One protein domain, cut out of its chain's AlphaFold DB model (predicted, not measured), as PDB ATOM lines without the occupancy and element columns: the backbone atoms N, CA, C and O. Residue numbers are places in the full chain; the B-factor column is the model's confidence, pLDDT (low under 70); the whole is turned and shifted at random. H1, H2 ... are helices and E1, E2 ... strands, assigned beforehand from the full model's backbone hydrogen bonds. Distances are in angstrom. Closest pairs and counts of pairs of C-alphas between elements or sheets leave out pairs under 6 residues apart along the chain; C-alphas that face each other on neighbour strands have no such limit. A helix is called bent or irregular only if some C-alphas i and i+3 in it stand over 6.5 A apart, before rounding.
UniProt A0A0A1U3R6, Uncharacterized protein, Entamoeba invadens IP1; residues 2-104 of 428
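This is residues 2 to 104 of the 428 residues of an uncharacterized protein of Entamoeba invadens IP1 (UniProt A0A0A1U3R6). A twisted wall of five parallel strands, side by side in the order E1 E2 E3 E4 E5, has H1 and H2 over one face and its other face bare. H4 packs on H2. The printed part has 103 residues, with four named helices and five named strands, running E1 H1 E2 E3 H2 H3 E4 H4 E5; the class is mixed, helices and strands. It is compact, with a radius of gyration of the C-alphas of 13.5 A, and spans 41 by 29 by 21 A.

Find E3, residues 48 to 54, at C-alpha 48 (-23.233, -35.496, -43.268); it runs 19.9 A. E4, residues 73 to 79, runs 19.5 A. Look next for E2, residues 23 to 27, E1, residues 2 to 4, and E5, residues 99 to 103, ending at C-alpha 103 (-24.289, -51.649, -51.599). H1, residues 5 to 17, 18.5 A, and H2, residues 55 to 63, 15.6 A, are irregular: C-alphas 13 and 16 are 7.8 A apart, C-alphas 56 and 59 7.6 A. H3 is residues 66 to 69, H4 residues 90 to 93.

Within hydrogen-bond range are N 51 and O 75 of E3 and E4, 2.8 A, N 50 and O 24 of E3 and E2, 2.8 A, N 3 and O 25 of E1 and E2, 3.0 A, and N 102 and O 76 of E5 and E4, 2.8 A. H2 lies over E3, at a height over the sheet of 8.9 A; H1, on the same face, lies over E1. H2 touches H4, closest at the C-alphas of Ser 62 and Pro 91, 5.2 A. H4 is not on the sheet, and H3 only just not, with 4 pairs of C-alphas within 10 A. Three strand-helix-strand units, parallel neighbour strands with helices between, have right-handed crossovers: E1 H1 E2, E3 H2 H3 E4, and E4 H4 E5. O i to N i+4 pairs within range are 4 of 9 in H1 and 0 of 5 in H2, beside 7 of 10 and 5 of 6 for O i to N i+3; H3 and H4 are too short for an i+4 pair.

The two C-alphas farthest apart, those of Ile 19 and Ser 84, are 41.0 A apart. The printed part has no cut; the long link, E2 to E3, is residues 28 to 47. Look there for low confidence: 28 printed residues have pLDDT under 70, among them 29 to 40.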
ATOM      1  N   ASN A   2     -17.331 -32.581 -52.849       77.81
ATOM      2  CA  ASN A   2     -16.960 -33.916 -53.323       77.81
ATOM      3  C   ASN A   2     -15.461 -33.905 -53.599       77.81
ATOM      4  O   ASN A   2     -15.007 -33.033 -54.334       77.81
ATOM      5  N   ILE A   3     -14.721 -34.825 -52.997       76.38
ATOM      6  CA  ILE A   3     -13.265 -34.896 -53.125       76.38
ATOM      7  C   ILE A   3     -12.829 -36.347 -53.265       76.38
ATOM      8  O   ILE A   3     -13.434 -37.261 -52.687       76.38
ATOM      9  N   LEU A   4     -11.770 -36.546 -54.037       76.56
ATOM     10  CA  LEU A   4     -11.022 -37.789 -54.008       76.56
ATOM     11  C   LEU A   4     -10.198 -37.836 -52.722       76.56
ATOM     12  O   LEU A   4      -9.883 -36.799 -52.135       76.56
ATOM     13  N   TYR A   5      -9.868 -39.039 -52.264       72.94
ATOM     14  CA  TYR A   5      -9.064 -39.186 -51.055       72.94
ATOM     15  C   TYR A   5      -7.691 -38.505 -51.156       72.94
ATOM     16  O   TYR A   5      -7.250 -37.880 -50.198       72.94
ATOM     17  N   ASP A   6      -7.043 -38.556 -52.316       73.38
ATOM     18  CA  ASP A   6      -5.722 -37.940 -52.481       73.38
ATOM     19  C   ASP A   6      -5.798 -36.413 -52.288       73.38
ATOM     20  O   ASP A   6      -4.996 -35.825 -51.561       73.38
ATOM     21  N   ASP A   7      -6.850 -35.782 -52.818       77.12
ATOM     22  CA  ASP A   7      -7.140 -34.362 -52.592       77.12
ATOM     23  C   ASP A   7      -7.541 -34.083 -51.135       77.12
ATOM     24  O   ASP A   7      -7.224 -33.031 -50.580       77.12
ATOM     25  N   PHE A   8      -8.237 -35.025 -50.490       76.19
ATOM     26  CA  PHE A   8      -8.616 -34.923 -49.081       76.19
ATOM     27  C   PHE A   8      -7.393 -34.810 -48.171       76.19
ATOM     28  O   PHE A   8      -7.371 -33.921 -47.320       76.19
ATOM     29  N   VAL A   9      -6.377 -35.655 -48.368       75.19
ATOM     30  CA  VAL A   9      -5.139 -35.632 -47.568       75.19
ATOM     31  C   VAL A   9      -4.429 -34.283 -47.707       75.19
ATOM     32  O   VAL A   9      -3.986 -33.708 -46.713       75.19
ATOM     33  N   LEU A  10      -4.392 -33.719 -48.918       76.38
ATOM     34  CA  LEU A  10      -3.791 -32.405 -49.176       76.38
ATOM     35  C   LEU A  10      -4.564 -31.253 -48.515       76.38
ATOM     36  O   LEU A  10      -3.971 -30.267 -48.078       76.38
ATOM     37  N   LEU A  11      -5.892 -31.363 -48.433       72.56
ATOM     38  CA  LEU A  11      -6.761 -30.331 -47.865       72.56
ATOM     39  C   LEU A  11      -6.914 -30.428 -46.341       72.56
ATOM     40  O   LEU A  11      -7.313 -29.441 -45.714       72.56
ATOM     41  N   GLN A  12      -6.588 -31.577 -45.744       72.94
ATOM     42  CA  GLN A  12      -6.812 -31.873 -44.328       72.94
ATOM     43  C   GLN A  12      -6.277 -30.808 -43.354       72.94
ATOM     44  O   GLN A  12      -7.028 -30.424 -42.450       72.94
ATOM     45  N   PRO A  13      -5.062 -30.245 -43.529       72.94
ATOM     46  CA  PRO A  13      -4.551 -29.203 -42.635       72.94
ATOM     47  C   PRO A  13      -5.431 -27.942 -42.581       72.94
ATOM     48  O   PRO A  13      -5.418 -27.215 -41.589       72.94
ATOM     49  N   ASN A  14      -6.232 -27.694 -43.622       75.94
ATOM     50  CA  ASN A  14      -7.053 -26.493 -43.764       75.94
ATOM     51  C   ASN A  14      -8.523 -26.707 -43.380       75.94
ATOM     52  O   ASN A  14      -9.326 -25.781 -43.494       75.94
ATOM     53  N   PHE A  15      -8.918 -27.887 -42.900       74.81
ATOM     54  CA  PHE A  15     -10.323 -28.226 -42.647       74.81
ATOM     55  C   PHE A  15     -11.056 -27.321 -41.654       74.81
ATOM     56  O   PHE A  15     -12.237 -27.029 -41.851       74.81
ATOM     57  N   LYS A  16     -10.344 -26.753 -40.679       76.25
ATOM     58  CA  LYS A  16     -10.908 -25.763 -39.746       76.25
ATOM     59  C   LYS A  16     -11.399 -24.483 -40.429       76.25
ATOM     60  O   LYS A  16     -12.265 -23.806 -39.883       76.25
ATOM     61  N   SER A  17     -10.887 -24.159 -41.619       81.62
ATOM     62  CA  SER A  17     -11.320 -22.984 -42.388       81.62
ATOM     63  C   SER A  17     -12.709 -23.152 -43.021       81.62
ATOM     64  O   SER A  17     -13.371 -22.166 -43.343       81.62
ATOM     65  N   PHE A  18     -13.208 -24.388 -43.146       81.44
ATOM     66  CA  PHE A  18     -14.497 -24.688 -43.768       81.44
ATOM     67  C   PHE A  18     -15.662 -24.543 -42.773       81.44
ATOM     68  O   PHE A  18     -16.380 -25.491 -42.446       81.44
ATOM     69  N   ILE A  19     -15.900 -23.318 -42.305       83.62
ATOM     70  CA  ILE A  19     -16.916 -23.004 -41.283       83.62
ATOM     71  C   ILE A  19     -18.370 -23.247 -41.728       83.62
ATOM     72  O   ILE A  19     -19.251 -23.380 -40.884       83.62
ATOM     73  N   ASN A  20     -18.630 -23.365 -43.035       87.50
ATOM     74  CA  ASN A  20     -19.976 -23.537 -43.601       87.50
ATOM     75  C   ASN A  20     -20.193 -24.891 -44.306       87.50
ATOM     76  O   ASN A  20     -21.258 -25.120 -44.880       87.50
ATOM     77  N   LEU A  21     -19.211 -25.798 -44.288       85.81
ATOM     78  CA  LEU A  21     -19.310 -27.071 -44.998       85.81
ATOM     79  C   LEU A  21     -20.218 -28.068 -44.263       85.81
ATOM     80  O   LEU A  21     -19.816 -28.691 -43.288       85.81
ATOM     81  N   LYS A  22     -21.437 -28.267 -44.775       88.44
ATOM     82  CA  LYS A  22     -22.424 -29.186 -44.176       88.44
ATOM     83  C   LYS A  22     -22.289 -30.639 -44.621       88.44
ATOM     84  O   LYS A  22     -22.532 -31.539 -43.817       88.44
ATOM     85  N   GLU A  23     -21.899 -30.867 -45.874       89.56
ATOM     86  CA  GLU A  23     -21.810 -32.207 -46.462       89.56
ATOM     87  C   GLU A  23     -20.461 -32.450 -47.138       89.56
ATOM     88  O   GLU A  23     -19.989 -31.624 -47.931       89.56
ATOM     89  N   LEU A  24     -19.886 -33.622 -46.882       86.50
ATOM     90  CA  LEU A  24     -18.676 -34.106 -47.536       86.50
ATOM     91  C   LEU A  24     -18.933 -35.461 -48.187       86.50
ATOM     92  O   LEU A  24     -19.434 -36.361 -47.524       86.50
ATOM     93  N   SER A  25     -18.544 -35.612 -49.448       86.69
ATOM     94  CA  SER A  25     -18.484 -36.909 -50.117       86.69
ATOM     95  C   SER A  25     -17.037 -37.234 -50.429       86.69
ATOM     96  O   SER A  25     -16.335 -36.434 -51.050       86.69
ATOM     97  N   LEU A  26     -16.616 -38.415 -50.014       83.00
ATOM     98  CA  LEU A  26     -15.267 -38.914 -50.151       83.00
ATOM     99  C   LEU A  26     -15.290 -40.188 -50.988       83.00
ATOM    100  O   LEU A  26     -16.018 -41.122 -50.659       83.00
ATOM    101  N   THR A  27     -14.477 -40.228 -52.040       82.81
ATOM    102  CA  THR A  27     -14.272 -41.441 -52.843       82.81
ATOM    103  C   THR A  27     -12.877 -41.989 -52.605       82.81
ATOM    104  O   THR A  27     -11.891 -41.280 -52.814       82.81
ATOM    105  N   LEU A  28     -12.801 -43.246 -52.175       77.00
ATOM    106  CA  LEU A  28     -11.541 -43.944 -51.963       77.00
ATOM    107  C   LEU A  28     -11.095 -44.607 -53.273       77.00
ATOM    108  O   LEU A  28     -11.857 -45.396 -53.838       77.00
ATOM    109  N   PRO A  29      -9.893 -44.295 -53.789       68.62
ATOM    110  CA  PRO A  29      -9.370 -44.954 -54.977       68.62
ATOM    111  C   PRO A  29      -8.994 -46.406 -54.665       68.62
ATOM    112  O   PRO A  29      -8.571 -46.730 -53.559       68.62
ATOM    113  N   HIS A  30      -9.104 -47.279 -55.667       65.69
ATOM    114  CA  HIS A  30      -8.924 -48.733 -55.545       65.69
ATOM    115  C   HIS A  30      -7.509 -49.172 -55.093       65.69
ATOM    116  O   HIS A  30      -7.330 -50.305 -54.660       65.69
ATOM    117  N   HIS A  31      -6.490 -48.313 -55.203       62.91
ATOM    118  CA  HIS A  31      -5.073 -48.699 -55.080       62.91
ATOM    119  C   HIS A  31      -4.417 -48.397 -53.724       62.91
ATOM    120  O   HIS A  31      -3.221 -48.631 -53.569       62.91
ATOM    121  N   LEU A  32      -5.156 -47.881 -52.741       57.56
ATOM    122  CA  LEU A  32      -4.597 -47.581 -51.419       57.56
ATOM    123  C   LEU A  32      -4.634 -48.838 -50.547       57.56
ATOM    124  O   LEU A  32      -5.695 -49.188 -50.027       57.56
ATOM    125  N   TYR A  33      -3.491 -49.515 -50.426       54.12
ATOM    126  CA  TYR A  33      -3.354 -50.727 -49.616       54.12
ATOM    127  C   TYR A  33      -2.645 -50.496 -48.277       54.12
ATOM    128  O   TYR A  33      -3.033 -51.140 -47.307       54.12
ATOM    129  N   ASP A  34      -1.715 -49.539 -48.175       50.84
ATOM    130  CA  ASP A  34      -0.736 -49.617 -47.078       50.84
ATOM    131  C   ASP A  34      -0.778 -48.497 -46.021       50.84
ATOM    132  O   ASP A  34      -0.394 -48.768 -44.892       50.84
ATOM    133  N   ASP A  35      -1.326 -47.300 -46.279       52.12
ATOM    134  CA  ASP A  35      -1.296 -46.196 -45.289       52.12
ATOM    135  C   ASP A  35      -2.567 -45.327 -45.300       52.12
ATOM    136  O   ASP A  35      -2.562 -44.128 -45.599       52.12
ATOM    137  N   PHE A  36      -3.710 -45.933 -44.983       56.16
ATOM    138  CA  PHE A  36      -4.965 -45.194 -44.866       56.16
ATOM    139  C   PHE A  36      -5.123 -44.566 -43.472       56.16
ATOM    140  O   PHE A  36      -5.687 -45.158 -42.553       56.16
ATOM    141  N   TYR A  37      -4.646 -43.333 -43.308       55.09
ATOM    142  CA  TYR A  37      -4.800 -42.569 -42.067       55.09
ATOM    143  C   TYR A  37      -6.032 -41.667 -42.113       55.09
ATOM    144  O   TYR A  37      -5.951 -40.464 -42.353       55.09
ATOM    145  N   PHE A  38      -7.194 -42.240 -41.811       60.69
ATOM    146  CA  PHE A  38      -8.375 -41.433 -41.530       60.69
ATOM    147  C   PHE A  38      -8.350 -40.903 -40.094       60.69
ATOM    148  O   PHE A  38      -8.789 -41.576 -39.164       60.69
ATOM    149  N   GLN A  39      -7.835 -39.686 -39.896       58.44
ATOM    150  CA  GLN A  39      -8.061 -38.947 -38.648       58.44
ATOM    151  C   GLN A  39      -9.441 -38.272 -38.666       58.44
ATOM    152  O   GLN A  39      -9.998 -37.989 -39.728       58.44
ATOM    153  N   ASP A  40      -9.999 -38.029 -37.477       62.28
ATOM    154  CA  ASP A  40     -11.317 -37.417 -37.295       62.28
ATOM    155  C   ASP A  40     -11.477 -36.146 -38.153       62.28
ATOM    156  O   ASP A  40     -10.606 -35.274 -38.189       62.28
ATOM    157  N   PHE A  41     -12.620 -36.015 -38.839       70.25
ATOM    158  CA  PHE A  41     -12.954 -34.800 -39.584       70.25
ATOM    159  C   PHE A  41     -13.148 -33.634 -38.601       70.25
ATOM    160  O   PHE A  41     -14.253 -33.438 -38.080       70.25
ATOM    161  N   ASP A  42     -12.110 -32.844 -38.345       71.75
ATOM    162  CA  ASP A  42     -12.190 -31.659 -37.478       71.75
ATOM    163  C   ASP A  42     -12.801 -30.452 -38.222       71.75
ATOM    164  O   ASP A  42     -12.220 -29.376 -38.344       71.75
ATOM    165  N   ILE A  43     -13.991 -30.674 -38.794       76.88
ATOM    166  CA  ILE A  43     -14.834 -29.661 -39.435       76.88
ATOM    167  C   ILE A  43     -16.081 -29.497 -38.560       76.88
ATOM    168  O   ILE A  43     -16.991 -30.325 -38.636       76.88
ATOM    169  N   PRO A  44     -16.173 -28.460 -37.707       77.00
ATOM    170  CA  PRO A  44     -17.277 -28.320 -36.751       77.00
ATOM    171  C   PRO A  44     -18.663 -28.250 -37.403       77.00
ATOM    172  O   PRO A  44     -19.658 -28.666 -36.816       77.00
ATOM    173  N   SER A  45     -18.731 -27.726 -38.627       84.69
ATOM    174  CA  SER A  45     -19.975 -27.450 -39.345       84.69
ATOM    175  C   SER A  45     -20.576 -28.661 -40.058       84.69
ATOM    176  O   SER A  45     -21.745 -28.593 -40.455       84.69
ATOM    177  N   ILE A  46     -19.815 -29.753 -40.194       86.38
ATOM    178  CA  ILE A  46     -20.212 -30.915 -40.981       86.38
ATOM    179  C   ILE A  46     -21.299 -31.726 -40.278       86.38
ATOM    180  O   ILE A  46     -21.209 -32.042 -39.094       86.38
ATOM    181  N   GLN A  47     -22.335 -32.063 -41.037       88.06
ATOM    182  CA  GLN A  47     -23.518 -32.781 -40.567       88.06
ATOM    183  C   GLN A  47     -23.655 -34.140 -41.249       88.06
ATOM    184  O   GLN A  47     -24.221 -35.063 -40.663       88.06
ATOM    185  N   LYS A  48     -23.128 -34.276 -42.470       89.62
ATOM    186  CA  LYS A  48     -23.233 -35.496 -43.268       89.62
ATOM    187  C   LYS A  48     -21.928 -35.823 -43.980       89.62
ATOM    188  O   LYS A  48     -21.329 -34.957 -44.617       89.62
ATOM    189  N   VAL A  49     -21.525 -37.087 -43.905       86.44
ATOM    190  CA  VAL A  49     -20.361 -37.618 -44.619       86.44
ATOM    191  C   VAL A  49     -20.791 -38.823 -45.444       86.44
ATOM    192  O   VAL A  49     -21.349 -39.775 -44.904       86.44
ATOM    193  N   VAL A  50     -20.532 -38.786 -46.747       88.25
ATOM    194  CA  VAL A  50     -20.706 -39.912 -47.663       88.25
ATOM    195  C   VAL A  50     -19.332 -40.498 -47.959       88.25
ATOM    196  O   VAL A  50     -18.441 -39.778 -48.395       88.25
ATOM    197  N   ILE A  51     -19.154 -41.790 -47.723       85.94
ATOM    198  CA  ILE A  51     -17.913 -42.517 -47.974       85.94
ATOM    199  C   ILE A  51     -18.215 -43.561 -49.042       85.94
ATOM    200  O   ILE A  51     -18.997 -44.477 -48.802       85.94
ATOM    201  N   LEU A  52     -17.610 -43.414 -50.216       86.38
ATOM    202  CA  LEU A  52     -17.634 -44.402 -51.286       86.38
ATOM    203  C   LEU A  52     -16.317 -45.172 -51.257       86.38
ATOM    204  O   LEU A  52     -15.253 -44.578 -51.428       86.38
ATOM    205  N   LEU A  53     -16.392 -46.483 -51.045       82.69
ATOM    206  CA  LEU A  53     -15.218 -47.344 -50.922       82.69
ATOM    207  C   LEU A  53     -15.391 -48.649 -51.682       82.69
ATOM    208  O   LEU A  53     -16.513 -49.128 -51.880       82.69
ATOM    209  N   HIS A  54     -14.270 -49.231 -52.093       80.88
ATOM    210  CA  HIS A  54     -14.268 -50.549 -52.698       80.88
ATOM    211  C   HIS A  54     -14.388 -51.644 -51.631       80.88
ATOM    212  O   HIS A  54     -13.875 -51.505 -50.524       80.88
ATOM    213  N   LEU A  55     -15.032 -52.761 -51.967       79.69
ATOM    214  CA  LEU A  55     -15.218 -53.904 -51.073       79.69
ATOM    215  C   LEU A  55     -13.904 -54.407 -50.453       79.69
ATOM    216  O   LEU A  55     -13.891 -54.772 -49.283       79.69
ATOM    217  N   SER A  56     -12.792 -54.362 -51.194       76.81
ATOM    218  CA  SER A  56     -11.465 -54.745 -50.680       76.81
ATOM    219  C   SER A  56     -10.914 -53.809 -49.600       76.81
ATOM    220  O   SER A  56      -9.928 -54.137 -48.957       76.81
ATOM    221  N   GLN A  57     -11.517 -52.635 -49.415       79.00
ATOM    222  CA  GLN A  57     -11.096 -51.618 -48.452       79.00
ATOM    223  C   GLN A  57     -11.973 -51.621 -47.200       79.00
ATOM    224  O   GLN A  57     -11.874 -50.712 -46.380       79.00
ATOM    225  N   LEU A  58     -12.855 -52.611 -47.035       80.31
ATOM    226  CA  LEU A  58     -13.798 -52.618 -45.920       80.31
ATOM    227  C   LEU A  58     -13.106 -52.594 -44.554       80.31
ATOM    228  O   LEU A  58     -13.583 -51.936 -43.631       80.31
ATOM    229  N   GLU A  59     -11.971 -53.284 -44.441       77.56
ATOM    230  CA  GLU A  59     -11.154 -53.330 -43.228       77.56
ATOM    231  C   GLU A  59     -10.677 -51.940 -42.799       77.56
ATOM    232  O   GLU A  59     -10.571 -51.674 -41.601       77.56
ATOM    233  N   GLN A  60     -10.512 -51.009 -43.745       75.94
ATOM    234  CA  GLN A  60     -10.098 -49.635 -43.465       75.94
ATOM    235  C   GLN A  60     -11.135 -48.861 -42.647       75.94
ATOM    236  O   GLN A  60     -10.796 -47.916 -41.935       75.94
ATOM    237  N   LEU A  61     -12.405 -49.284 -42.673       76.62
ATOM    238  CA  LEU A  61     -13.417 -48.694 -41.802       76.62
ATOM    239  C   LEU A  61     -13.105 -48.929 -40.326       76.62
ATOM    240  O   LEU A  61     -13.482 -48.090 -39.515       76.62
ATOM    241  N   SER A  62     -12.397 -50.008 -39.969       74.50
ATOM    242  CA  SER A  62     -12.068 -50.334 -38.574       74.50
ATOM    243  C   SER A  62     -11.294 -49.223 -37.854       74.50
ATOM    244  O   SER A  62     -11.437 -49.076 -36.639       74.50
ATOM    245  N   PHE A  63     -10.566 -48.388 -38.599       72.19
ATOM    246  CA  PHE A  63      -9.856 -47.216 -38.086       72.19
ATOM    247  C   PHE A  63     -10.771 -46.005 -37.841       72.19
ATOM    248  O   PHE A  63     -10.376 -45.042 -37.183       72.19
ATOM    249  N   PHE A  64     -12.016 -46.044 -38.319       72.56
ATOM    250  CA  PHE A  64     -12.961 -44.944 -38.207       72.56
ATOM    251  C   PHE A  64     -13.732 -44.966 -36.878       72.56
ATOM    252  O   PHE A  64     -14.471 -45.899 -36.551       72.56
ATOM    253  N   SER A  65     -13.633 -43.870 -36.124       69.50
ATOM    254  CA  SER A  65     -14.346 -43.680 -34.855       69.50
ATOM    255  C   SER A  65     -15.746 -43.072 -35.048       69.50
ATOM    256  O   SER A  65     -16.039 -42.001 -34.513       69.50
ATOM    257  N   PHE A  66     -16.661 -43.767 -35.741       70.31
ATOM    258  CA  PHE A  66     -18.069 -43.330 -35.885       70.31
ATOM    259  C   PHE A  66     -18.742 -42.953 -34.544       70.31
ATOM    260  O   PHE A  66     -19.454 -41.943 -34.500       70.31
ATOM    261  N   PRO A  67     -18.494 -43.677 -33.426       55.66
ATOM    262  CA  PRO A  67     -19.138 -43.391 -32.143       55.66
ATOM    263  C   PRO A  67     -18.725 -42.070 -31.481       55.66
ATOM    264  O   PRO A  67     -19.475 -41.564 -30.645       55.66
ATOM    265  N   LYS A  68     -17.566 -41.494 -31.830       62.12
ATOM    266  CA  LYS A  68     -17.117 -40.201 -31.276       62.12
ATOM    267  C   LYS A  68     -17.893 -39.012 -31.856       62.12
ATOM    268  O   LYS A  68     -17.816 -37.912 -31.321       62.12
ATOM    269  N   LEU A  69     -18.665 -39.230 -32.923       64.19
ATOM    270  CA  LEU A  69     -19.282 -38.184 -33.741       64.19
ATOM    271  C   LEU A  69     -20.786 -38.436 -33.948       64.19
ATOM    272  O   LEU A  69     -21.305 -38.312 -35.056       64.19
ATOM    273  N   LYS A  70     -21.507 -38.773 -32.865       66.69
ATOM    274  CA  LYS A  70     -22.961 -39.061 -32.878       66.69
ATOM    275  C   LYS A  70     -23.828 -37.943 -33.476       66.69
ATOM    276  O   LYS A  70     -24.957 -38.192 -33.876       66.69
ATOM    277  N   THR A  71     -23.315 -36.716 -33.539       74.75
ATOM    278  CA  THR A  71     -24.000 -35.546 -34.112       74.75
ATOM    279  C   THR A  71     -23.996 -35.516 -35.643       74.75
ATOM    280  O   THR A  71     -24.603 -34.623 -36.233       74.75
ATOM    281  N   ARG A  72     -23.318 -36.466 -36.298       82.06
ATOM    282  CA  ARG A  72     -23.147 -36.521 -37.753       82.06
ATOM    283  C   ARG A  72     -23.768 -37.786 -38.326       82.06
ATOM    284  O   ARG A  72     -23.608 -38.867 -37.758       82.06
ATOM    285  N   LYS A  73     -24.419 -37.649 -39.481       87.25
ATOM    286  CA  LYS A  73     -24.903 -38.773 -40.285       87.25
ATOM    287  C   LYS A  73     -23.795 -39.260 -41.215       87.25
ATOM    288  O   LYS A  73     -23.234 -38.480 -41.983       87.25
ATOM    289  N   TYR A  74     -23.540 -40.558 -41.208       86.44
ATOM    290  CA  TYR A  74     -22.624 -41.205 -42.134       86.44
ATOM    291  C   TYR A  74     -23.401 -42.047 -43.134       86.44
ATOM    292  O   TYR A  74     -24.357 -42.729 -42.776       86.44
ATOM    293  N   ILE A  75     -22.991 -41.990 -44.396       89.12
ATOM    294  CA  ILE A  75     -23.492 -42.847 -45.464       89.12
ATOM    295  C   ILE A  75     -22.292 -43.587 -46.035       89.12
ATOM    296  O   ILE A  75     -21.423 -42.966 -46.634       89.12
ATOM    297  N   VAL A  76     -22.241 -44.898 -45.855       88.75
ATOM    298  CA  VAL A  76     -21.191 -45.749 -46.416       88.75
ATOM    299  C   VAL A  76     -21.757 -46.460 -47.634       88.75
ATOM    300  O   VAL A  76     -22.754 -47.168 -47.535       88.75
ATOM    301  N   ILE A  77     -21.126 -46.266 -48.786       88.00
ATOM    302  CA  ILE A  77     -21.483 -46.901 -50.047       88.00
ATOM    303  C   ILE A  77     -20.349 -47.847 -50.424       88.00
ATOM    304  O   ILE A  77     -19.223 -47.415 -50.667       88.00
ATOM    305  N   ILE A  78     -20.657 -49.138 -50.470       86.88
ATOM    306  CA  ILE A  78     -19.686 -50.184 -50.778       86.88
ATOM    307  C   ILE A  78     -19.871 -50.578 -52.234       86.88
ATOM    308  O   ILE A  78     -20.934 -51.073 -52.627       86.88
ATOM    309  N   ASN A  79     -18.826 -50.353 -53.018       82.75
ATOM    310  CA  ASN A  79     -18.765 -50.722 -54.419       82.75
ATOM    311  C   ASN A  79     -18.049 -52.071 -54.589       82.75
ATOM    312  O   ASN A  79     -16.996 -52.275 -53.984       82.75
ATOM    313  N   ASN A  80     -18.582 -52.966 -55.425       74.88
ATOM    314  CA  ASN A  80     -17.828 -54.114 -55.923       74.88
ATOM    315  C   ASN A  80     -17.253 -53.848 -57.321       74.88
ATOM    316  O   ASN A  80     -17.977 -53.683 -58.299       74.88
ATOM    317  N   SER A  81     -15.934 -53.918 -57.415       61.22
ATOM    318  CA  SER A  81     -15.174 -54.137 -58.637       61.22
ATOM    319  C   SER A  81     -14.287 -55.360 -58.413       61.22
ATOM    320  O   SER A  81     -13.144 -55.234 -58.001       61.22
ATOM    321  N   ILE A  82     -14.837 -56.555 -58.646       60.06
ATOM    322  CA  ILE A  82     -14.087 -57.825 -58.700       60.06
ATOM    323  C   ILE A  82     -13.120 -57.975 -57.504       60.06
ATOM    324  O   ILE A  82     -11.900 -57.968 -57.652       60.06
ATOM    325  N   SER A  83     -13.662 -58.083 -56.287       60.91
ATOM    326  CA  SER A  83     -12.837 -58.400 -55.113       60.91
ATOM    327  C   SER A  83     -12.173 -59.774 -55.260       60.91
ATOM    328  O   SER A  83     -12.806 -60.756 -55.660       60.91
ATOM    329  N   SER A  84     -10.897 -59.861 -54.891       64.31
ATOM    330  CA  SER A  84     -10.169 -61.126 -54.806       64.31
ATOM    331  C   SER A  84     -10.554 -61.946 -53.574       64.31
ATOM    332  O   SER A  84     -10.567 -63.167 -53.678       64.31
ATOM    333  N   HIS A  85     -10.927 -61.303 -52.466       68.19
ATOM    334  CA  HIS A  85     -11.128 -61.944 -51.162       68.19
ATOM    335  C   HIS A  85     -12.598 -61.970 -50.743       68.19
ATOM    336  O   HIS A  85     -13.396 -61.124 -51.165       68.19
ATOM    337  N   GLU A  86     -12.944 -62.938 -49.891       69.69
ATOM    338  CA  GLU A  86     -14.278 -63.053 -49.304       69.69
ATOM    339  C   GLU A  86     -14.647 -61.805 -48.485       69.69
ATOM    340  O   GLU A  86     -13.803 -61.170 -47.859       69.69
ATOM    341  N   ILE A  87     -15.935 -61.456 -48.468       73.19
ATOM    342  CA  ILE A  87     -16.417 -60.319 -47.680       73.19
ATOM    343  C   ILE A  87     -16.326 -60.622 -46.185       73.19
ATOM    344  O   ILE A  87     -17.129 -61.420 -45.673       73.19
ATOM    345  N   ASP A  88     -15.462 -59.888 -45.484       75.81
ATOM    346  CA  ASP A  88     -15.598 -59.662 -44.049       75.81
ATOM    347  C   ASP A  88     -16.389 -58.375 -43.784       75.81
ATOM    348  O   ASP A  88     -15.876 -57.275 -43.933       75.81
ATOM    349  N   LEU A  89     -17.651 -58.511 -43.369       75.81
ATOM    350  CA  LEU A  89     -18.504 -57.380 -42.978       75.81
ATOM    351  C   LEU A  89     -18.304 -56.948 -41.516       75.81
ATOM    352  O   LEU A  89     -18.979 -56.015 -41.070       75.81
ATOM    353  N   SER A  90     -17.427 -57.615 -40.756       75.06
ATOM    354  CA  SER A  90     -17.190 -57.326 -39.339       75.06
ATOM    355  C   SER A  90     -16.841 -55.864 -39.037       75.06
ATOM    356  O   SER A  90     -17.335 -55.374 -38.016       75.06
ATOM    357  N   PRO A  91     -16.113 -55.115 -39.898       73.44
ATOM    358  CA  PRO A  91     -15.877 -53.695 -39.669       73.44
ATOM    359  C   PRO A  91     -17.196 -52.925 -39.587       73.44
ATOM    360  O   PRO A  91     -17.422 -52.204 -38.626       73.44
ATOM    361  N   ILE A  92     -18.130 -53.168 -40.510       71.19
ATOM    362  CA  ILE A  92     -19.414 -52.454 -40.589       71.19
ATOM    363  C   ILE A  92     -20.344 -52.801 -39.429       71.19
ATOM    364  O   ILE A  92     -21.085 -51.945 -38.947       71.19
ATOM    365  N   LEU A  93     -20.326 -54.060 -38.979       64.31
ATOM    366  CA  LEU A  93     -21.172 -54.537 -37.879       64.31
ATOM    367  C   LEU A  93     -20.934 -53.782 -36.566       64.31
ATOM    368  O   LEU A  93     -21.807 -53.782 -35.703       64.31
ATOM    369  N   LYS A  94     -19.767 -53.146 -36.412       64.38
ATOM    370  CA  LYS A  94     -19.391 -52.403 -35.206       64.38
ATOM    371  C   LYS A  94     -20.045 -51.021 -35.112       64.38
ATOM    372  O   LYS A  94     -19.902 -50.368 -34.079       64.38
ATOM    373  N   TYR A  95     -20.745 -50.561 -36.151       67.19
ATOM    374  CA  TYR A  95     -21.246 -49.188 -36.212       67.19
ATOM    375  C   TYR A  95     -22.750 -49.085 -35.970       67.19
ATOM    376  O   TYR A  95     -23.552 -49.858 -36.490       67.19
ATOM    377  N   THR A  96     -23.102 -48.122 -35.119       64.50
ATOM    378  CA  THR A  96     -24.428 -47.896 -34.540       64.50
ATOM    379  C   THR A  96     -25.187 -46.770 -35.257       64.50
ATOM    380  O   THR A  96     -24.652 -46.139 -36.163       64.50
ATOM    381  N   GLU A  97     -26.453 -46.585 -34.858       68.31
ATOM    382  CA  GLU A  97     -27.538 -45.650 -35.252       68.31
ATOM    383  C   GLU A  97     -27.283 -44.491 -36.245       68.31
ATOM    384  O   GLU A  97     -28.206 -44.120 -36.968       68.31
ATOM    385  N   ASN A  98     -26.089 -43.897 -36.307       78.62
ATOM    386  CA  ASN A  98     -25.760 -42.767 -37.177       78.62
ATOM    387  C   ASN A  98     -25.089 -43.149 -38.511       78.62
ATOM    388  O   ASN A  98     -24.759 -42.250 -39.291       78.62
ATOM    389  N   VAL A  99     -24.900 -44.443 -38.794       84.75
ATOM    390  CA  VAL A  99     -24.337 -44.945 -40.059       84.75
ATOM    391  C   VAL A  99     -25.402 -45.647 -40.901       84.75
ATOM    392  O   VAL A  99     -25.992 -46.643 -40.490       84.75
ATOM    393  N   GLU A 100     -25.621 -45.154 -42.117       89.06
ATOM    394  CA  GLU A 100     -26.451 -45.797 -43.131       89.06
ATOM    395  C   GLU A 100     -25.560 -46.470 -44.178       89.06
ATOM    396  O   GLU A 100     -24.630 -45.854 -44.696       89.06
ATOM    397  N   VAL A 101     -25.835 -47.735 -44.493       88.94
ATOM    398  CA  VAL A 101     -24.990 -48.539 -45.385       88.94
ATOM    399  C   VAL A 101     -25.755 -48.906 -46.648       88.94
ATOM    400  O   VAL A 101     -26.884 -49.405 -46.590       88.94
ATOM    401  N   TYR A 102     -25.097 -48.695 -47.781       90.12
ATOM    402  CA  TYR A 102     -25.571 -49.030 -49.110       90.12
ATOM    403  C   TYR A 102     -24.570 -49.925 -49.839       90.12
ATOM    404  O   TYR A 102     -23.359 -49.822 -49.640       90.12
ATOM    405  N   VAL A 103     -25.083 -50.775 -50.724       89.12
ATOM    406  CA  VAL A 103     -24.289 -51.649 -51.599       89.12
ATOM    407  C   VAL A 103     -24.768 -51.524 -53.038       89.12
ATOM    408  O   VAL A 103     -25.952 -51.296 -53.260       89.12
ATOM    409  N   ASN A 104     -23.888 -51.704 -54.018       86.94
ATOM    410  CA  ASN A 104     -24.266 -51.713 -55.442       86.94
ATOM    411  C   ASN A 104     -24.214 -53.109 -56.093       86.94
ATOM    412  O   ASN A 104     -24.360 -53.244 -57.309       86.94
TER     413      ASN A 104